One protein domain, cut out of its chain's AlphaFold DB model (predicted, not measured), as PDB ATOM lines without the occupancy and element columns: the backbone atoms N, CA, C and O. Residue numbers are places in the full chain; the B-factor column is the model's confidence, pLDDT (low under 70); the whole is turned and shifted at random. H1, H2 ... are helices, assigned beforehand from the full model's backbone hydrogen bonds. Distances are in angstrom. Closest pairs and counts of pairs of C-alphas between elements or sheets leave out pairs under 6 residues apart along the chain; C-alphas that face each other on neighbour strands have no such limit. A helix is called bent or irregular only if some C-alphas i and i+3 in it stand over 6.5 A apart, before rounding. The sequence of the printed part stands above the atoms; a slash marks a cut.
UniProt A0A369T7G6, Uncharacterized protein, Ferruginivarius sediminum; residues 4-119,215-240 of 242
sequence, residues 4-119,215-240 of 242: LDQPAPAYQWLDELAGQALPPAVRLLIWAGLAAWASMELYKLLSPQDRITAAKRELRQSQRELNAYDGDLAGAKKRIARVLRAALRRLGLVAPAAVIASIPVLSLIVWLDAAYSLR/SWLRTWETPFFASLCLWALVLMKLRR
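This is residues 4 to 119 and 215 to 240 of the 242 residues of an uncharacterized protein of Ferruginivarius sediminum (UniProt A0A369T7G6). A long helical hairpin, bent partway: H4 folds back beside H2 and H3, with its arm H4a side by side with H3 and its arm H4b side by side with H2. H5 crosses H2 and H1 packs on H4b in the thicker half; H3 and H4a form a slender arm. The printed part has 142 residues with five named helices, H1 to H5 in order, and no named strand: all helix. It is loose, with a radius of gyration of the C-alphas of 21.0 A, and elongated, spanning 68 by 35 by 27 A.

H4, residues 73 to 116, was assigned as one helix by its hydrogen bonds but is bent: C-alphas 93 and 96 are 6.9 A apart. Its arms are H4a, residues 73 to 93, 29.8 A, from C-alpha 73 at (11.536, -31.872, -21.839), and H4b, residues 96 to 116, 29.9 A. H4b is irregular, C-alphas 101 and 104 being 6.9 A apart, with a kink of 33 degrees near residue 104. H2 is residues 24 to 46, 32.8 A; H3 is 49 to 67, 26.8 A; H1 is 8 to 19, 15.7 A. H5, residues 221 to 239, 26.1 A, ends at C-alpha 239 (6.559, -16.956, 17.728).

H4a and H4b stand at a steep tilt of 58 degrees. H4a touches H3 in a hairpin, a shallow tilt of 16 degrees; the closest C-alphas, Leu 59 and Ala 86, are 5.3 A apart. H4b touches H2 at 18 degrees, shallow, opposite ways, closest at C-alphas Ser 39 and Ala 101, 4.7 A. H5 touches H2 at a steep 44 degrees, closest at C-alphas Ala 32 and Leu 228, 4.6 A. H1, with residues 8 to 11 alone, touches H4b, closest at C-alphas Ala 8 and Trp 111, 5.8 A. Every O i to N i+4 pair is within hydrogen-bond range in H1, H2, H3 and H5, against 15 of 17 in H4a and 14 of 17 in H4b.

The C-alphas farthest apart, Gln 20 and Asp 72, are 69.6 A apart. Residues 120 to 214 are not printed; C-alphas 119 and 215 are 15.2 A apart across the cut. The links from H1 to H2, H2 to H3 and H3 to H4 are tight. Mean pLDDT of the printed part is 90.7, with residue 240 under 70.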
ATOM      1  N   LEU A   4     -19.334 -28.697  16.367       91.25
ATOM      2  CA  LEU A   4     -18.746 -27.354  16.397       91.25
ATOM      3  C   LEU A   4     -19.515 -26.370  17.291       91.25
ATOM      4  O   LEU A   4     -18.949 -25.349  17.670       91.25
ATOM      5  N   ASP A   5     -20.748 -26.696  17.687       88.62
ATOM      6  CA  ASP A   5     -21.547 -25.872  18.604       88.62
ATOM      7  C   ASP A   5     -21.277 -26.198  20.075       88.62
ATOM      8  O   ASP A   5     -21.758 -25.490  20.956       88.62
ATOM      9  N   GLN A   6     -20.566 -27.290  20.379       90.25
ATOM     10  CA  GLN A   6     -20.351 -27.710  21.769       90.25
ATOM     11  C   GLN A   6     -19.700 -26.624  22.639       90.25
ATOM     12  O   GLN A   6     -20.132 -26.469  23.781       90.25
ATOM     13  N   PRO A   7     -18.730 -25.829  22.141       92.25
ATOM     14  CA  PRO A   7     -18.147 -24.735  22.918       92.25
ATOM     15  C   PRO A   7     -19.043 -23.490  23.027       92.25
ATOM     16  O   PRO A   7     -18.751 -22.599  23.825       92.25
ATOM     17  N   ALA A   8     -20.142 -23.413  22.266       89.94
ATOM     18  CA  ALA A   8     -20.992 -22.225  22.181       89.94
ATOM     19  C   ALA A   8     -21.523 -21.715  23.534       89.94
ATOM     20  O   ALA A   8     -21.536 -20.500  23.716       89.94
ATOM     21  N   PRO A   9     -21.937 -22.556  24.508       91.06
ATOM     22  CA  PRO A   9     -22.371 -22.064  25.817       91.06
ATOM     23  C   PRO A   9     -21.258 -21.334  26.578       91.06
ATOM     24  O   PRO A   9     -21.519 -20.321  27.222       91.06
ATOM     25  N   ALA A  10     -20.012 -21.811  26.471       92.81
ATOM     26  CA  ALA A  10     -18.865 -21.157  27.094       92.81
ATOM     27  C   ALA A  10     -18.542 -19.826  26.401       92.81
ATOM     28  O   ALA A  10     -18.296 -18.830  27.080       92.81
ATOM     29  N   TYR A  11     -18.595 -19.790  25.064       94.12
ATOM     30  CA  TYR A  11     -18.424 -18.549  24.304       94.12
ATOM     31  C   TYR A  11     -19.502 -17.523  24.647       94.12
ATOM     32  O   TYR A  11     -19.178 -16.374  24.923       94.12
ATOM     33  N   GLN A  12     -20.763 -17.953  24.711       91.75
ATOM     34  CA  GLN A  12     -21.896 -17.105  25.069       91.75
ATOM     35  C   GLN A  12     -21.715 -16.482  26.456       91.75
ATOM     36  O   GLN A  12     -21.823 -15.269  26.598       91.75
ATOM     37  N   TRP A  13     -21.391 -17.299  27.458       93.25
ATOM     38  CA  TRP A  13     -21.199 -16.829  28.827       93.25
ATOM     39  C   TRP A  13     -20.064 -15.798  28.935       93.25
ATOM     40  O   TRP A  13     -20.226 -14.750  29.562       93.25
ATOM     41  N   LEU A  14     -18.928 -16.055  28.276       93.12
ATOM     42  CA  LEU A  14     -17.801 -15.119  28.247       93.12
ATOM     43  C   LEU A  14     -18.131 -13.829  27.482       93.12
ATOM     44  O   LEU A  14     -17.728 -12.746  27.903       93.12
ATOM     45  N   ASP A  15     -18.857 -13.929  26.368       93.69
ATOM     46  CA  ASP A  15     -19.234 -12.774  25.552       93.69
ATOM     47  C   ASP A  15     -20.256 -11.869  26.248       93.69
ATOM     48  O   ASP A  15     -20.157 -10.644  26.142       93.69
ATOM     49  N   GLU A  16     -21.195 -12.453  26.993       92.25
ATOM     50  CA  GLU A  16     -22.156 -11.730  27.831       92.25
ATOM     51  C   GLU A  16     -21.453 -10.992  28.970       92.25
ATOM     52  O   GLU A  16     -21.741  -9.819  29.206       92.25
ATOM     53  N   LEU A  17     -20.479 -11.633  29.626       92.25
ATOM     54  CA  LEU A  17     -19.651 -10.988  30.646       92.25
ATOM     55  C   LEU A  17     -18.860  -9.814  30.052       92.25
ATOM     56  O   LEU A  17     -18.870  -8.711  30.597       92.25
ATOM     57  N   ALA A  18     -18.218 -10.024  28.901       91.56
ATOM     58  CA  ALA A  18     -17.488  -8.975  28.197       91.56
ATOM     59  C   ALA A  18     -18.415  -7.847  27.710       91.56
ATOM     60  O   ALA A  18     -18.018  -6.683  27.705       91.56
ATOM     61  N   GLY A  19     -19.652  -8.172  27.326       90.44
ATOM     62  CA  GLY A  19     -20.658  -7.227  26.837       90.44
ATOM     63  C   GLY A  19     -21.098  -6.187  27.868       90.44
ATOM     64  O   GLY A  19     -21.611  -5.142  27.482       90.44
ATOM     65  N   GLN A  20     -20.849  -6.426  29.159       90.69
ATOM     66  CA  GLN A  20     -21.129  -5.454  30.222       90.69
ATOM     67  C   GLN A  20     -20.186  -4.243  30.182       90.69
ATOM     68  O   GLN A  20     -20.548  -3.171  30.658       90.69
ATOM     69  N   ALA A  21     -18.984  -4.403  29.615       91.88
ATOM     70  CA  ALA A  21     -17.949  -3.368  29.612       91.88
ATOM     71  C   ALA A  21     -17.438  -3.004  28.210       91.88
ATOM     72  O   ALA A  21     -16.906  -1.911  28.017       91.88
ATOM     73  N   LEU A  22     -17.558  -3.908  27.231       93.06
ATOM     74  CA  LEU A  22     -16.910  -3.778  25.929       93.06
ATOM     75  C   LEU A  22     -17.919  -3.697  24.777       93.06
ATOM     76  O   LEU A  22     -18.815  -4.541  24.675       93.06
ATOM     77  N   PRO A  23     -17.725  -2.760  23.828       92.00
ATOM     78  CA  PRO A  23     -18.507  -2.722  22.601       92.00
ATOM     79  C   PRO A  23     -18.337  -3.993  21.746       92.00
ATOM     80  O   PRO A  23     -17.262  -4.605  21.749       92.00
ATOM     81  N   PRO A  24     -19.337  -4.345  20.914       91.00
ATOM     82  CA  PRO A  24     -19.299  -5.501  20.015       91.00
ATOM     83  C   PRO A  24     -18.018  -5.627  19.174       91.00
ATOM     84  O   PRO A  24     -17.422  -6.698  19.121       91.00
ATOM     85  N   ALA A  25     -17.542  -4.529  18.578       91.00
ATOM     86  CA  ALA A  25     -16.339  -4.540  17.742       91.00
ATOM     87  C   ALA A  25     -15.065  -4.929  18.519       91.00
ATOM     88  O   ALA A  25     -14.216  -5.652  17.999       91.00
ATOM     89  N   VAL A  26     -14.941  -4.492  19.778       92.56
ATOM     90  CA  VAL A  26     -13.788  -4.818  20.634       92.56
ATOM     91  C   VAL A  26     -13.823  -6.291  21.038       92.56
ATOM     92  O   VAL A  26     -12.792  -6.962  21.018       92.56
ATOM     93  N   ARG A  27     -15.013  -6.824  21.334       94.25
ATOM     94  CA  ARG A  27     -15.194  -8.251  21.640       94.25
ATOM     95  C   ARG A  27     -14.783  -9.133  20.463       94.25
ATOM     96  O   ARG A  27     -14.036 -10.085  20.667       94.25
ATOM     97  N   LEU A  28     -15.164  -8.776  19.231       94.38
ATOM     98  CA  LEU A  28     -14.725  -9.497  18.025       94.38
ATOM     99  C   LEU A  28     -13.200  -9.509  17.865       94.38
ATOM    100  O   LEU A  28     -12.638 -10.536  17.489       94.38
ATOM    101  N   LEU A  29     -12.522  -8.399  18.177       94.75
ATOM    102  CA  LEU A  29     -11.059  -8.324  18.130       94.75
ATOM    103  C   LEU A  29     -10.405  -9.278  19.139       94.75
ATOM    104  O   LEU A  29      -9.428  -9.952  18.802       94.75
ATOM    105  N   ILE A  30     -10.946  -9.356  20.358       94.69
ATOM    106  CA  ILE A  30     -10.466 -10.272  21.404       94.69
ATOM    107  C   ILE A  30     -10.702 -11.724  20.983       94.69
ATOM    108  O   ILE A  30      -9.774 -12.531  21.018       94.69
ATOM    109  N   TRP A  31     -11.912 -12.045  20.524       96.56
ATOM    110  CA  TRP A  31     -12.272 -13.378  20.042       96.56
ATOM    111  C   TRP A  31     -11.388 -13.835  18.878       96.56
ATOM    112  O   TRP A  31     -10.902 -14.966  18.882       96.56
ATOM    113  N   ALA A  32     -11.101 -12.946  17.926       96.06
ATOM    114  CA  ALA A  32     -10.169 -13.217  16.837       96.06
ATOM    115  C   ALA A  32      -8.750 -13.529  17.350       96.06
ATOM    116  O   ALA A  32      -8.113 -14.468  16.870       96.06
ATOM    117  N   GLY A  33      -8.268 -12.789  18.353       95.19
ATOM    118  CA  GLY A  33      -6.972 -13.044  18.985       95.19
ATOM    119  C   GLY A  33      -6.912 -14.391  19.705       95.19
ATOM    120  O   GLY A  33      -5.962 -15.151  19.505       95.19
ATOM    121  N   LEU A  34      -7.948 -14.722  20.481       95.06
ATOM    122  CA  LEU A  34      -8.065 -16.009  21.172       95.06
ATOM    123  C   LEU A  34      -8.104 -17.180  20.187       95.06
ATOM    124  O   LEU A  34      -7.411 -18.176  20.396       95.06
ATOM    125  N   ALA A  35      -8.857 -17.052  19.093       94.56
ATOM    126  CA  ALA A  35      -8.936 -18.080  18.063       94.56
ATOM    127  C   ALA A  35      -7.601 -18.274  17.341       94.56
ATOM    128  O   ALA A  35      -7.137 -19.406  17.212       94.56
ATOM    129  N   ALA A  36      -6.943 -17.182  16.928       94.19
ATOM    130  CA  ALA A  36      -5.620 -17.244  16.312       94.19
ATOM    131  C   ALA A  36      -4.599 -17.910  17.246       94.19
ATOM    132  O   ALA A  36      -3.837 -18.779  16.818       94.19
ATOM    133  N   TRP A  37      -4.607 -17.538  18.527       94.19
ATOM    134  CA  TRP A  37      -3.728 -18.121  19.533       94.19
ATOM    135  C   TRP A  37      -3.991 -19.620  19.725       94.19
ATOM    136  O   TRP A  37      -3.061 -20.417  19.592       94.19
ATOM    137  N   ALA A  38      -5.247 -20.018  19.950       94.00
ATOM    138  CA  ALA A  38      -5.628 -21.415  20.149       94.00
ATOM    139  C   ALA A  38      -5.286 -22.283  18.928       94.00
ATOM    140  O   ALA A  38      -4.699 -23.357  19.074       94.00
ATOM    141  N   SER A  39      -5.578 -21.799  17.717       93.06
ATOM    142  CA  SER A  39      -5.216 -22.477  16.471       93.06
ATOM    143  C   SER A  39      -3.706 -22.642  16.316       93.06
ATOM    144  O   SER A  39      -3.245 -23.708  15.911       93.06
ATOM    145  N   MET A  40      -2.910 -21.627  16.664       89.62
ATOM    146  CA  MET A  40      -1.451 -21.730  16.595       89.62
ATOM    147  C   MET A  40      -0.870 -22.708  17.612       89.62
ATOM    148  O   MET A  40       0.052 -23.449  17.267       89.62
ATOM    149  N   GLU A  41      -1.377 -22.725  18.846       90.81
ATOM    150  CA  GLU A  41      -0.930 -23.695  19.853       90.81
ATOM    151  C   GLU A  41      -1.270 -25.120  19.430       90.81
ATOM    152  O   GLU A  41      -0.407 -25.997  19.446       90.81
ATOM    153  N   LEU A  42      -2.496 -25.338  18.955       91.50
ATOM    154  CA  LEU A  42      -2.931 -26.645  18.484       91.50
ATOM    155  C   LEU A  42      -2.109 -27.105  17.273       91.50
ATOM    156  O   LEU A  42      -1.657 -28.250  17.225       91.50
ATOM    157  N   TYR A  43      -1.830 -26.196  16.333       90.00
ATOM    158  CA  TYR A  43      -0.937 -26.476  15.212       90.00
ATOM    159  C   TYR A  43       0.464 -26.862  15.691       90.00
ATOM    160  O   TYR A  43       1.024 -27.847  15.219       90.00
ATOM    161  N   LYS A  44       1.041 -26.115  16.639       86.19
ATOM    162  CA  LYS A  44       2.389 -26.374  17.158       86.19
ATOM    163  C   LYS A  44       2.494 -27.737  17.846       86.19
ATOM    164  O   LYS A  44       3.509 -28.403  17.672       86.19
ATOM    165  N   LEU A  45       1.469 -28.143  18.595       88.12
ATOM    166  CA  LEU A  45       1.438 -29.421  19.312       88.12
ATOM    167  C   LEU A  45       1.316 -30.628  18.373       88.12
ATOM    168  O   LEU A  45       1.884 -31.680  18.649       88.12
ATOM    169  N   LEU A  46       0.583 -30.483  17.268       87.31
ATOM    170  CA  LEU A  46       0.279 -31.589  16.353       87.31
ATOM    171  C   LEU A  46       1.232 -31.681  15.155       87.31
ATOM    172  O   LEU A  46       1.358 -32.736  14.533       87.31
ATOM    173  N   SER A  47       1.872 -30.575  14.783       84.62
ATOM    174  CA  SER A  47       2.670 -30.475  13.563       84.62
ATOM    175  C   SER A  47       4.079 -31.068  13.742       84.62
ATOM    176  O   SER A  47       4.826 -30.621  14.616       84.62
ATOM    177  N   PRO A  48       4.514 -32.027  12.894       84.69
ATOM    178  CA  PRO A  48       5.860 -32.599  12.950       84.69
ATOM    179  C   PRO A  48       6.891 -31.645  12.319       84.69
ATOM    180  O   PRO A  48       7.320 -31.828  11.174       84.69
ATOM    181  N   GLN A  49       7.289 -30.619  13.075       83.06
ATOM    182  CA  GLN A  49       8.149 -29.510  12.628       83.06
ATOM    183  C   GLN A  49       9.457 -29.969  11.959       83.06
ATOM    184  O   GLN A  49       9.833 -29.439  10.909       83.06
ATOM    185  N   ASP A  50      10.115 -31.001  12.492       84.69
ATOM    186  CA  ASP A  50      11.371 -31.517  11.930       84.69
ATOM    187  C   ASP A  50      11.167 -32.125  10.540       84.69
ATOM    188  O   ASP A  50      11.906 -31.835   9.594       84.69
ATOM    189  N   ARG A  51      10.104 -32.922  10.377       85.94
ATOM    190  CA  ARG A  51       9.759 -33.558   9.098       85.94
ATOM    191  C   ARG A  51       9.338 -32.525   8.062       85.94
ATOM    192  O   ARG A  51       9.676 -32.665   6.888       85.94
ATOM    193  N   ILE A  52       8.629 -31.481   8.485       86.50
ATOM    194  CA  ILE A  52       8.239 -30.365   7.616       86.50
ATOM    195  C   ILE A  52       9.472 -29.578   7.175       86.50
ATOM    196  O   ILE A  52       9.597 -29.244   5.996       86.50
ATOM    197  N   THR A  53      10.413 -29.330   8.086       87.31
ATOM    198  CA  THR A  53      11.669 -28.638   7.779       87.31
ATOM    199  C   THR A  53      12.519 -29.446   6.801       87.31
ATOM    200  O   THR A  53      13.007 -28.891   5.813       87.31
ATOM    201  N   ALA A  54      12.638 -30.760   7.009       89.50
ATOM    202  CA  ALA A  54      13.309 -31.662   6.075       89.50
ATOM    203  C   ALA A  54      12.632 -31.654   4.692       89.50
ATOM    204  O   ALA A  54      13.304 -31.440   3.682       89.50
ATOM    205  N   ALA A  55      11.300 -31.763   4.635       88.88
ATOM    206  CA  ALA A  55      10.545 -31.703   3.381       88.88
ATOM    207  C   ALA A  55      10.678 -30.341   2.665       88.88
ATOM    208  O   ALA A  55      10.754 -30.286   1.439       88.88
ATOM    209  N   LYS A  56      10.758 -29.225   3.409       90.62
ATOM    210  CA  LYS A  56      11.007 -27.875   2.863       90.62
ATOM    211  C   LYS A  56      12.390 -27.782   2.213       90.62
ATOM    212  O   LYS A  56      12.522 -27.152   1.164       90.62
ATOM    213  N   ARG A  57      13.408 -28.407   2.817       91.75
ATOM    214  CA  ARG A  57      14.768 -28.487   2.254       91.75
ATOM    215  C   ARG A  57      14.794 -29.343   0.985       91.75
ATOM    216  O   ARG A  57      15.285 -28.863  -0.034       91.75
ATOM    217  N   GLU A  58      14.188 -30.531   1.016       90.44
ATOM    218  CA  GLU A  58      14.089 -31.455  -0.131       90.44
ATOM    219  C   GLU A  58      13.387 -30.806  -1.339       90.44
ATOM    220  O   GLU A  58      13.864 -30.891  -2.474       90.44
ATOM    221  N   LEU A  59      12.287 -30.085  -1.091       90.94
ATOM    222  CA  LEU A  59      11.556 -29.359  -2.129       90.94
ATOM    223  C   LEU A  59      12.405 -28.245  -2.753       90.94
ATOM    224  O   LEU A  59      12.486 -28.152  -3.975       90.94
ATOM    225  N   ARG A  60      13.067 -27.420  -1.928       92.56
ATOM    226  CA  ARG A  60      13.937 -26.334  -2.415       92.56
ATOM    227  C   ARG A  60      15.114 -26.866  -3.227       92.56
ATOM    228  O   ARG A  60      15.471 -26.262  -4.233       92.56
ATOM    229  N   GLN A  61      15.706 -27.982  -2.807       92.75
ATOM    230  CA  GLN A  61      16.773 -28.631  -3.560       92.75
ATOM    231  C   GLN A  61      16.264 -29.137  -4.915       92.75
ATOM    232  O   GLN A  61      16.846 -28.802  -5.942       92.75
ATOM    233  N   SER A  62      15.137 -29.852  -4.934       89.06
ATOM    234  CA  SER A  62      14.544 -30.369  -6.176       89.06
ATOM    235  C   SER A  62      14.157 -29.248  -7.151       89.06
ATOM    236  O   SER A  62      14.318 -29.400  -8.357       89.06
ATOM    237  N   GLN A  63      13.681 -28.105  -6.640       90.38
ATOM    238  CA  GLN A  63      13.396 -26.913  -7.449       90.38
ATOM    239  C   GLN A  63      14.665 -26.317  -8.060       90.38
ATOM    240  O   GLN A  63      14.671 -25.986  -9.240       90.38
ATOM    241  N   ARG A  64      15.754 -26.213  -7.290       91.25
ATOM    242  CA  ARG A  64      17.049 -25.743  -7.809       91.25
ATOM    243  C   ARG A  64      17.594 -26.675  -8.892       91.25
ATOM    244  O   ARG A  64      18.024 -26.195  -9.930       91.25
ATOM    245  N   GLU A  65      17.525 -27.989  -8.677       88.38
ATOM    246  CA  GLU A  65      17.960 -29.005  -9.648       88.38
ATOM    247  C   GLU A  65      17.135 -29.014 -10.941       88.38
ATOM    248  O   GLU A  65      17.635 -29.458 -11.974       88.38
ATOM    249  N   LEU A  66      15.866 -28.606 -10.878       89.25
ATOM    250  CA  LEU A  66      15.010 -28.450 -12.051       89.25
ATOM    251  C   LEU A  66      15.295 -27.127 -12.770       89.25
ATOM    252  O   LEU A  66      15.416 -27.127 -13.985       89.25
ATOM    253  N   ASN A  67      15.442 -26.025 -12.030       89.25
ATOM    254  CA  ASN A  67      15.710 -24.704 -12.606       89.25
ATOM    255  C   ASN A  67      17.098 -24.602 -13.253       89.25
ATOM    256  O   ASN A  67      17.275 -23.811 -14.165       89.25
ATOM    257  N   ALA A  68      18.075 -25.374 -12.772       90.38
ATOM    258  CA  ALA A  68      19.419 -25.443 -13.347       90.38
ATOM    259  C   ALA A  68      19.536 -26.446 -14.512       90.38
ATOM    260  O   ALA A  68      20.638 -26.715 -14.982       90.38
ATOM    261  N   TYR A  69      18.435 -27.084 -14.922       88.50
ATOM    262  CA  TYR A  69      18.448 -28.081 -15.984       88.50
ATOM    263  C   TYR A  69      18.121 -27.438 -17.338       88.50
ATOM    264  O   TYR A  69      16.964 -27.138 -17.607       88.50
ATOM    265  N   ASP A  70      19.132 -27.325 -18.200       85.81
ATOM    266  CA  ASP A  70      19.023 -26.774 -19.565       85.81
ATOM    267  C   ASP A  70      18.765 -27.843 -20.651       85.81
ATOM    268  O   ASP A  70      18.941 -27.598 -21.843       85.81
ATOM    269  N   GLY A  71      18.401 -29.069 -20.261       86.38
ATOM    270  CA  GLY A  71      18.169 -30.167 -21.204       86.38
ATOM    271  C   GLY A  71      16.742 -30.235 -21.759       86.38
ATOM    272  O   GLY A  71      15.917 -29.349 -21.548       86.38
ATOM    273  N   ASP A  72      16.433 -31.327 -22.461       87.19
ATOM    274  CA  ASP A  72      15.135 -31.508 -23.114       87.19
ATOM    275  C   ASP A  72      13.972 -31.785 -22.136       87.19
ATOM    276  O   ASP A  72      14.131 -32.153 -20.965       87.19
ATOM    277  N   LEU A  73      12.744 -31.645 -22.634       81.69
ATOM    278  CA  LEU A  73      11.536 -31.872 -21.839       81.69
ATOM    279  C   LEU A  73      11.432 -33.320 -21.314       81.69
ATOM    280  O   LEU A  73      10.904 -33.559 -20.220       81.69
ATOM    281  N   ALA A  74      11.944 -34.297 -22.068       81.12
ATOM    282  CA  ALA A  74      11.905 -35.707 -21.691       81.12
ATOM    283  C   ALA A  74      12.781 -35.989 -20.454       81.12
ATOM    284  O   ALA A  74      12.356 -36.707 -19.540       81.12
ATOM    285  N   GLY A  75      13.955 -35.363 -20.369       79.94
ATOM    286  CA  GLY A  75      14.847 -35.396 -19.216       79.94
ATOM    287  C   GLY A  75      14.339 -34.562 -18.037       79.94
ATOM    288  O   GLY A  75      14.518 -34.959 -16.878       79.94
ATOM    289  N   ALA A  76      13.597 -33.481 -18.301       86.88
ATOM    290  CA  ALA A  76      12.946 -32.676 -17.268       86.88
ATOM    291  C   ALA A  76      11.793 -33.417 -16.561       86.88
ATOM    292  O   ALA A  76      11.575 -33.221 -15.362       86.88
ATOM    293  N   LYS A  77      11.086 -34.332 -17.242       90.62
ATOM    294  CA  LYS A  77       9.922 -35.061 -16.692       90.62
ATOM    295  C   LYS A  77      10.209 -35.752 -15.354       90.62
ATOM    296  O   LYS A  77       9.411 -35.655 -14.419       90.62
ATOM    297  N   LYS A  78      11.358 -36.430 -15.227       87.50
ATOM    298  CA  LYS A  78      11.755 -37.105 -13.972       87.50
ATOM    299  C   LYS A  78      11.982 -36.103 -12.832       87.50
ATOM    300  O   LYS A  78      11.632 -36.387 -11.687       87.50
ATOM    301  N   ARG A  79      12.535 -34.927 -13.145       87.81
ATOM    302  CA  ARG A  79      12.795 -33.843 -12.183       87.81
ATOM    303  C   ARG A  79      11.495 -33.167 -11.744       87.81
ATOM    304  O   ARG A  79      11.279 -32.997 -10.547       87.81
ATOM    305  N   ILE A  80      10.584 -32.902 -12.683       89.56
ATOM    306  CA  ILE A  80       9.231 -32.394 -12.400       89.56
ATOM    307  C   ILE A  80       8.489 -33.351 -11.459       89.56
ATOM    308  O   ILE A  80       7.958 -32.924 -10.436       89.56
ATOM    309  N   ALA A  81       8.512 -34.660 -11.740       91.56
ATOM    310  CA  ALA A  81       7.881 -35.658 -10.876       91.56
ATOM    311  C   ALA A  81       8.465 -35.663  -9.450       91.56
ATOM    312  O   ALA A  81       7.721 -35.824  -8.480       91.56
ATOM    313  N   ARG A  82       9.782 -35.448  -9.303       89.69
ATOM    314  CA  ARG A  82      10.444 -35.322  -7.994       89.69
ATOM    315  C   ARG A  82       9.963 -34.082  -7.237       89.69
ATOM    316  O   ARG A  82       9.597 -34.205  -6.071       89.69
ATOM    317  N   VAL A  83       9.887 -32.925  -7.902       92.31
ATOM    318  CA  VAL A  83       9.356 -31.682  -7.312       92.31
ATOM    319  C   VAL A  83       7.901 -31.860  -6.873       92.31
ATOM    320  O   VAL A  83       7.566 -31.529  -5.736       92.31
ATOM    321  N   LEU A  84       7.048 -32.439  -7.724       93.38
ATOM    322  CA  LEU A  84       5.639 -32.689  -7.402       93.38
ATOM    323  C   LEU A  84       5.485 -33.641  -6.213       93.38
ATOM    324  O   LEU A  84       4.715 -33.361  -5.297       93.38
ATOM    325  N   ARG A  85       6.250 -34.738  -6.175       93.81
ATOM    326  CA  ARG A  85       6.220 -35.684  -5.052       93.81
ATOM    327  C   ARG A  85       6.683 -35.030  -3.749       93.81
ATOM    328  O   ARG A  85       6.042 -35.232  -2.719       93.81
ATOM    329  N   ALA A  86       7.744 -34.223  -3.789       90.56
ATOM    330  CA  ALA A  86       8.218 -33.476  -2.624       90.56
ATOM    331  C   ALA A  86       7.171 -32.452  -2.140       90.56
ATOM    332  O   ALA A  86       6.931 -32.329  -0.937       90.56
ATOM    333  N   ALA A  87       6.490 -31.768  -3.066       90.94
ATOM    334  CA  ALA A  87       5.412 -30.835  -2.746       90.94
ATOM    335  C   ALA A  87       4.205 -31.546  -2.109       90.94
ATOM    336  O   ALA A  87       3.735 -31.116  -1.055       90.94
ATOM    337  N   LEU A  88       3.752 -32.668  -2.684       93.69
ATOM    338  CA  LEU A  88       2.655 -33.478  -2.142       93.69
ATOM    339  C   LEU A  88       2.994 -34.060  -0.769       93.69
ATOM    340  O   LEU A  88       2.163 -34.027   0.134       93.69
ATOM    341  N   ARG A  89       4.230 -34.536  -0.570       91.44
ATOM    342  CA  ARG A  89       4.699 -35.021   0.735       91.44
ATOM    343  C   ARG A  89       4.643 -33.918   1.788       91.44
ATOM    344  O   ARG A  89       4.178 -34.160   2.898       91.44
ATOM    345  N   ARG A  90       5.083 -32.703   1.447       89.06
ATOM    346  CA  ARG A  90       4.990 -31.544   2.345       89.06
ATOM    347  C   ARG A  90       3.535 -31.202   2.660       89.06
ATOM    348  O   ARG A  90       3.219 -30.983   3.825       89.06
ATOM    349  N   LEU A  91       2.665 -31.180   1.651       90.81
ATOM    350  CA  LEU A  91       1.238 -30.925   1.842       90.81
ATOM    351  C   LEU A  91       0.623 -31.961   2.791       90.81
ATOM    352  O   LEU A  91      -0.034 -31.580   3.753       90.81
ATOM    353  N   GLY A  92       0.911 -33.250   2.588       91.12
ATOM    354  CA  GLY A  92       0.416 -34.336   3.437       91.12
ATOM    355  C   GLY A  92       0.919 -34.285   4.884       91.12
ATOM    356  O   GLY A  92       0.221 -34.743   5.782       91.12
ATOM    357  N   LEU A  93       2.093 -33.697   5.137       89.44
ATOM    358  CA  LEU A  93       2.603 -33.486   6.498       89.44
ATOM    359  C   LEU A  93       1.931 -32.306   7.211       89.44
ATOM    360  O   LEU A  93       1.786 -32.335   8.428       89.44
ATOM    361  N   VAL A  94       1.549 -31.265   6.469       89.44
ATOM    362  CA  VAL A  94       0.986 -30.033   7.041       89.44
ATOM    363  C   VAL A  94      -0.536 -30.102   7.150       89.44
ATOM    364  O   VAL A  94      -1.094 -29.609   8.128       89.44
ATOM    365  N   ALA A  95      -1.209 -30.706   6.169       91.44
ATOM    366  CA  ALA A  95      -2.661 -30.650   6.034       91.44
ATOM    367  C   ALA A  95      -3.422 -31.208   7.250       91.44
ATOM    368  O   ALA A  95      -4.300 -30.498   7.732       91.44
ATOM    369  N   PRO A  96      -3.096 -32.385   7.821       91.75
ATOM    370  CA  PRO A  96      -3.843 -32.904   8.969       91.75
ATOM    371  C   PRO A  96      -3.746 -31.985  10.192       91.75
ATOM    372  O   PRO A  96      -4.760 -31.653  10.800       91.75
ATOM    373  N   ALA A  97      -2.537 -31.507  10.506       90.38
ATOM    374  CA  ALA A  97      -2.323 -30.576  11.610       90.38
ATOM    375  C   ALA A  97      -3.028 -29.235  11.359       90.38
ATOM    376  O   ALA A  97      -3.609 -28.679  12.281       90.38
ATOM    377  N   ALA A  98      -3.025 -28.736  10.119       90.69
ATOM    378  CA  ALA A  98      -3.727 -27.509   9.748       90.69
ATOM    379  C   ALA A  98      -5.257 -27.648   9.846       90.69
ATOM    380  O   ALA A  98      -5.916 -26.735  10.334       90.69
ATOM    381  N   VAL A  99      -5.818 -28.789   9.429       93.56
ATOM    382  CA  VAL A  99      -7.256 -29.083   9.538       93.56
ATOM    383  C   VAL A  99      -7.683 -29.178  11.001       93.56
ATOM    384  O   VAL A  99      -8.693 -28.602  11.380       93.56
ATOM    385  N   ILE A 100      -6.913 -29.856  11.852       93.50
ATOM    386  CA  ILE A 100      -7.244 -29.932  13.282       93.50
ATOM    387  C   ILE A 100      -7.072 -28.558  13.942       93.50
ATOM    388  O   ILE A 100      -7.918 -28.127  14.722       93.50
ATOM    389  N   ALA A 101      -6.018 -27.825  13.579       93.31
ATOM    390  CA  ALA A 101      -5.772 -26.475  14.066       93.31
ATOM    391  C   ALA A 101      -6.837 -25.458  13.634       93.31
ATOM    392  O   ALA A 101      -6.957 -24.424  14.286       93.31
ATOM    393  N   SER A 102      -7.616 -25.712  12.577       93.44
ATOM    394  CA  SER A 102      -8.708 -24.817  12.175       93.44
ATOM    395  C   SER A 102      -9.986 -25.018  12.993       93.44
ATOM    396  O   SER A 102     -10.829 -24.125  12.993       93.44
ATOM    397  N   ILE A 103     -10.120 -26.123  13.739       93.88
ATOM    398  CA  ILE A 103     -11.320 -26.436  14.534       93.88
ATOM    399  C   ILE A 103     -11.712 -25.302  15.499       93.88
ATOM    400  O   ILE A 103     -12.887 -24.938  15.493       93.88
ATOM    401  N   PRO A 104     -10.799 -24.689  16.287       94.06
ATOM    402  CA  PRO A 104     -11.157 -23.582  17.177       94.06
ATOM    403  C   PRO A 104     -11.747 -22.381  16.430       94.06
ATOM    404  O   PRO A 104     -12.776 -21.846  16.831       94.06
ATOM    405  N   VAL A 105     -11.132 -21.991  15.310       95.00
ATOM    406  CA  VAL A 105     -11.619 -20.888  14.467       95.00
ATOM    407  C   VAL A 105     -12.966 -21.240  13.837       95.00
ATOM    408  O   VAL A 105     -13.864 -20.409  13.850       95.00
ATOM    409  N   LEU A 106     -13.139 -22.462  13.323       94.94
ATOM    410  CA  LEU A 106     -14.403 -22.909  12.730       94.94
ATOM    411  C   LEU A 106     -15.537 -22.947  13.757       94.94
ATOM    412  O   LEU A 106     -16.625 -22.457  13.475       94.94
ATOM    413  N   SER A 107     -15.283 -23.488  14.950       95.00
ATOM    414  CA  SER A 107     -16.258 -23.495  16.045       95.00
ATOM    415  C   SER A 107     -16.662 -22.076  16.439       95.00
ATOM    416  O   SER A 107     -17.850 -21.784  16.582       95.00
ATOM    417  N   LEU A 108     -15.690 -21.165  16.530       95.50
ATOM    418  CA  LEU A 108     -15.966 -19.769  16.836       95.50
ATOM    419  C   LEU A 108     -16.754 -19.072  15.719       95.50
ATOM    420  O   LEU A 108     -17.684 -18.338  16.024       95.50
ATOM    421  N   ILE A 109     -16.428 -19.314  14.445       95.00
ATOM    422  CA  ILE A 109     -17.163 -18.769  13.289       95.00
ATOM    423  C   ILE A 109     -18.627 -19.208  13.319       95.00
ATOM    424  O   ILE A 109     -19.510 -18.381  13.119       95.00
ATOM    425  N   VAL A 110     -18.890 -20.488  13.600       93.19
ATOM    426  CA  VAL A 110     -20.258 -21.017  13.703       93.19
ATOM    427  C   VAL A 110     -21.028 -20.327  14.833       93.19
ATOM    428  O   VAL A 110     -22.178 -19.929  14.652       93.19
ATOM    429  N   TRP A 111     -20.395 -20.134  15.992       94.38
ATOM    430  CA  TRP A 111     -21.024 -19.407  17.093       94.38
ATOM    431  C   TRP A 111     -21.238 -17.919  16.775       94.38
ATOM    432  O   TRP A 111     -22.309 -17.389  17.072       94.38
ATOM    433  N   LEU A 112     -20.262 -17.255  16.148       94.25
ATOM    434  CA  LEU A 112     -20.358 -15.849  15.747       94.25
ATOM    435  C   LEU A 112     -21.480 -15.628  14.740       94.25
ATOM    436  O   LEU A 112     -22.238 -14.677  14.905       94.25
ATOM    437  N   ASP A 113     -21.644 -16.518  13.763       92.38
ATOM    438  CA  ASP A 113     -22.761 -16.442  12.823       92.38
ATOM    439  C   ASP A 113     -24.110 -16.479  13.562       92.38
ATOM    440  O   ASP A 113     -24.969 -15.617  13.375       92.38
ATOM    441  N   ALA A 114     -24.259 -17.404  14.512       89.75
ATOM    442  CA  ALA A 114     -25.476 -17.526  15.310       89.75
ATOM    443  C   ALA A 114     -25.722 -16.358  16.289       89.75
ATOM    444  O   ALA A 114     -26.858 -16.176  16.732       89.75
ATOM    445  N   ALA A 115     -24.684 -15.616  16.689       90.38
ATOM    446  CA  ALA A 115     -24.763 -14.575  17.720       90.38
ATOM    447  C   ALA A 115     -24.689 -13.136  17.174       90.38
ATOM    448  O   ALA A 115     -25.175 -12.214  17.827       90.38
ATOM    449  N   TYR A 116     -24.085 -12.931  16.001       91.88
ATOM    450  CA  TYR A 116     -23.776 -11.608  15.456       91.88
ATOM    451  C   TYR A 116     -24.300 -11.366  14.030       91.88
ATOM    452  O   TYR A 116     -24.218 -10.224  13.572       91.88
ATOM    453  N   SER A 117     -24.831 -12.367  13.311       90.81
ATOM    454  CA  SER A 117     -25.333 -12.161  11.936       90.81
ATOM    455  C   SER A 117     -26.713 -11.504  11.894       90.81
ATOM    456  O   SER A 117     -26.942 -10.553  11.138       90.81
ATOM    457  N   LEU A 118     -27.654 -12.007  12.694       90.12
ATOM    458  CA  LEU A 118     -29.069 -11.645  12.628       90.12
ATOM    459  C   LEU A 118     -29.596 -11.260  14.005       90.12
ATOM    460  O   LEU A 118     -29.184 -11.820  15.019       90.12
ATOM    461  N   ARG A 119     -30.566 -10.346  14.021       88.69
ATOM    462  CA  ARG A 119     -31.327  -9.987  15.221       88.69
ATOM    463  C   ARG A 119     -32.800 -10.313  15.018       88.69
ATOM    464  O   ARG A 119     -33.280 -10.397  13.889       88.69
ATOM    465  N   SER A 215     -22.685  -1.220   3.975       85.75
ATOM    466  CA  SER A 215     -23.434  -2.262   4.705       85.75
ATOM    467  C   SER A 215     -22.657  -3.568   4.913       85.75
ATOM    468  O   SER A 215     -22.751  -4.162   5.982       85.75
ATOM    469  N   TRP A 216     -21.840  -3.980   3.939       83.88
ATOM    470  CA  TRP A 216     -20.998  -5.183   4.016       83.88
ATOM    471  C   TRP A 216     -19.827  -5.064   5.008       83.88
ATOM    472  O   TRP A 216     -19.306  -6.075   5.468       83.88
ATOM    473  N   LEU A 217     -19.414  -3.840   5.356       89.19
ATOM    474  CA  LEU A 217     -18.378  -3.590   6.364       89.19
ATOM    475  C   LEU A 217     -18.935  -3.552   7.786       89.19
ATOM    476  O   LEU A 217     -18.177  -3.697   8.741       89.19
ATOM    477  N   ARG A 218     -20.244  -3.328   7.931       90.69
ATOM    478  CA  ARG A 218     -20.878  -3.132   9.240       90.69
ATOM    479  C   ARG A 218     -21.222  -4.427   9.953       90.69
ATOM    480  O   ARG A 218     -21.533  -4.375  11.139       90.69
ATOM    481  N   THR A 219     -21.213  -5.554   9.258       92.25
ATOM    482  CA  THR A 219     -21.481  -6.871   9.837       92.25
ATOM    483  C   THR A 219     -20.218  -7.434  10.499       92.25
ATOM    484  O   THR A 219     -19.149  -6.826  10.435       92.25
ATOM    485  N   TRP A 220     -20.331  -8.539  11.230       94.44
ATOM    486  CA  TRP A 220     -19.247  -9.041  12.081       94.44
ATOM    487  C   TRP A 220     -18.082  -9.661  11.301       94.44
ATOM    488  O   TRP A 220     -16.958  -9.679  11.802       94.44
ATOM    489  N   GLU A 221     -18.330 -10.146  10.085       94.38
ATOM    490  CA  GLU A 221     -17.383 -10.917   9.283       94.38
ATOM    491  C   GLU A 221     -16.128 -10.092   9.007       94.38
ATOM    492  O   GLU A 221     -15.014 -10.533   9.284       94.38
ATOM    493  N   THR A 222     -16.294  -8.861   8.519       92.69
ATOM    494  CA  THR A 222     -15.156  -8.004   8.174       92.69
ATOM    495  C   THR A 222     -14.266  -7.673   9.380       92.69
ATOM    496  O   THR A 222     -13.072  -7.980   9.316       92.69
ATOM    497  N   PRO A 223     -14.767  -7.078  10.484       93.00
ATOM    498  CA  PRO A 223     -13.926  -6.779  11.637       93.00
ATOM    499  C   PRO A 223     -13.311  -8.039  12.247       93.00
ATOM    500  O   PRO A 223     -12.149  -7.998  12.655       93.00
ATOM    501  N   PHE A 224     -14.035  -9.163  12.272       95.19
ATOM    502  CA  PHE A 224     -13.501 -10.425  12.771       95.19
ATOM    503  C   PHE A 224     -12.350 -10.947  11.903       95.19
ATOM    504  O   PHE A 224     -11.254 -11.149  12.421       95.19
ATOM    505  N   PHE A 225     -12.550 -11.123  10.592       95.31
ATOM    506  CA  PHE A 225     -11.515 -11.666   9.706       95.31
ATOM    507  C   PHE A 225     -10.317 -10.724   9.563       95.31
ATOM    508  O   PHE A 225      -9.176 -11.190   9.553       95.31
ATOM    509  N   ALA A 226     -10.539  -9.407   9.522       94.19
ATOM    510  CA  ALA A 226      -9.451  -8.431   9.534       94.19
ATOM    511  C   ALA A 226      -8.615  -8.543  10.820       94.19
ATOM    512  O   ALA A 226      -7.385  -8.611  10.758       94.19
ATOM    513  N   SER A 227      -9.276  -8.640  11.980       95.25
ATOM    514  CA  SER A 227      -8.606  -8.825  13.273       95.25
ATOM    515  C   SER A 227      -7.894 -10.173  13.361       95.25
ATOM    516  O   SER A 227      -6.780 -10.244  13.873       95.25
ATOM    517  N   LEU A 228      -8.496 -11.240  12.832       95.69
ATOM    518  CA  LEU A 228      -7.921 -12.583  12.817       95.69
ATOM    519  C   LEU A 228      -6.627 -12.609  12.000       95.69
ATOM    520  O   LEU A 228      -5.615 -13.118  12.474       95.69
ATOM    521  N   CYS A 229      -6.635 -12.008  10.807       94.44
ATOM    522  CA  CYS A 229      -5.444 -11.850   9.977       94.44
ATOM    523  C   CYS A 229      -4.362 -11.036  10.694       94.44
ATOM    524  O   CYS A 229      -3.201 -11.447  10.717       94.44
ATOM    525  N   LEU A 230      -4.732  -9.912  11.317       95.88
ATOM    526  CA  LEU A 230      -3.797  -9.082  12.076       95.88
ATOM    527  C   LEU A 230      -3.138  -9.880  13.209       95.88
ATOM    528  O   LEU A 230      -1.911  -9.922  13.304       95.88
ATOM    529  N   TRP A 231      -3.937 -10.561  14.032       95.25
ATOM    530  CA  TRP A 231      -3.441 -11.392  15.127       95.25
ATOM    531  C   TRP A 231      -2.590 -12.555  14.635       95.25
ATOM    532  O   TRP A 231      -1.545 -12.828  15.221       95.25
ATOM    533  N   ALA A 232      -2.982 -13.207  13.540       90.44
ATOM    534  CA  ALA A 232      -2.192 -14.271  12.943       90.44
ATOM    535  C   ALA A 232      -0.805 -13.766  12.518       90.44
ATOM    536  O   ALA A 232       0.198 -14.400  12.833       90.44
ATOM    537  N   LEU A 233      -0.715 -12.597  11.877       90.62
ATOM    538  CA  LEU A 233       0.569 -11.998  11.494       90.62
ATOM    539  C   LEU A 233       1.418 -11.617  12.714       90.62
ATOM    540  O   LEU A 233       2.616 -11.912  12.756       90.62
ATOM    541  N   VAL A 234       0.802 -10.996  13.722       92.31
ATOM    542  CA  VAL A 234       1.475 -10.610  14.972       92.31
ATOM    543  C   VAL A 234       2.026 -11.840  15.690       92.31
ATOM    544  O   VAL A 234       3.209 -11.878  16.032       92.31
ATOM    545  N   LEU A 235       1.209 -12.875  15.875       88.75
ATOM    546  CA  LEU A 235       1.618 -14.106  16.544       88.75
ATOM    547  C   LEU A 235       2.662 -14.878  15.734       88.75
ATOM    548  O   LEU A 235       3.609 -15.400  16.322       88.75
ATOM    549  N   MET A 236       2.550 -14.903  14.404       83.69
ATOM    550  CA  MET A 236       3.556 -15.508  13.529       83.69
ATOM    551  C   MET A 236       4.917 -14.825  13.714       83.69
ATOM    552  O   MET A 236       5.932 -15.506  13.888       83.69
ATOM    553  N   LYS A 237       4.936 -13.485  13.761       85.69
ATOM    554  CA  LYS A 237       6.149 -12.694  14.006       85.69
ATOM    555  C   LYS A 237       6.722 -12.935  15.405       85.69
ATOM    556  O   LYS A 237       7.922 -13.163  15.535       85.69
ATOM    557  N   LEU A 238       5.882 -12.915  16.442       86.38
ATOM    558  CA  LEU A 238       6.302 -13.112  17.836       86.38
ATOM    559  C   LEU A 238       6.849 -14.523  18.085       86.38
ATOM    560  O   LEU A 238       7.851 -14.688  18.776       86.38
ATOM    561  N   ARG A 239       6.213 -15.544  17.503       76.69
ATOM    562  CA  ARG A 239       6.559 -16.956  17.728       76.69
ATOM    563  C   ARG A 239       7.608 -17.505  16.767       76.69
ATOM    564  O   ARG A 239       8.005 -18.655  16.926       76.69
ATOM    565  N   ARG A 240       8.061 -16.710  15.788       67.69
ATOM    566  CA  ARG A 240       9.051 -17.103  14.766       67.69
ATOM    567  C   ARG A 240       8.684 -18.410  14.042       67.69
ATOM    568  O   ARG A 240       9.558 -19.211  13.716       67.69
TER     569      ARG A 240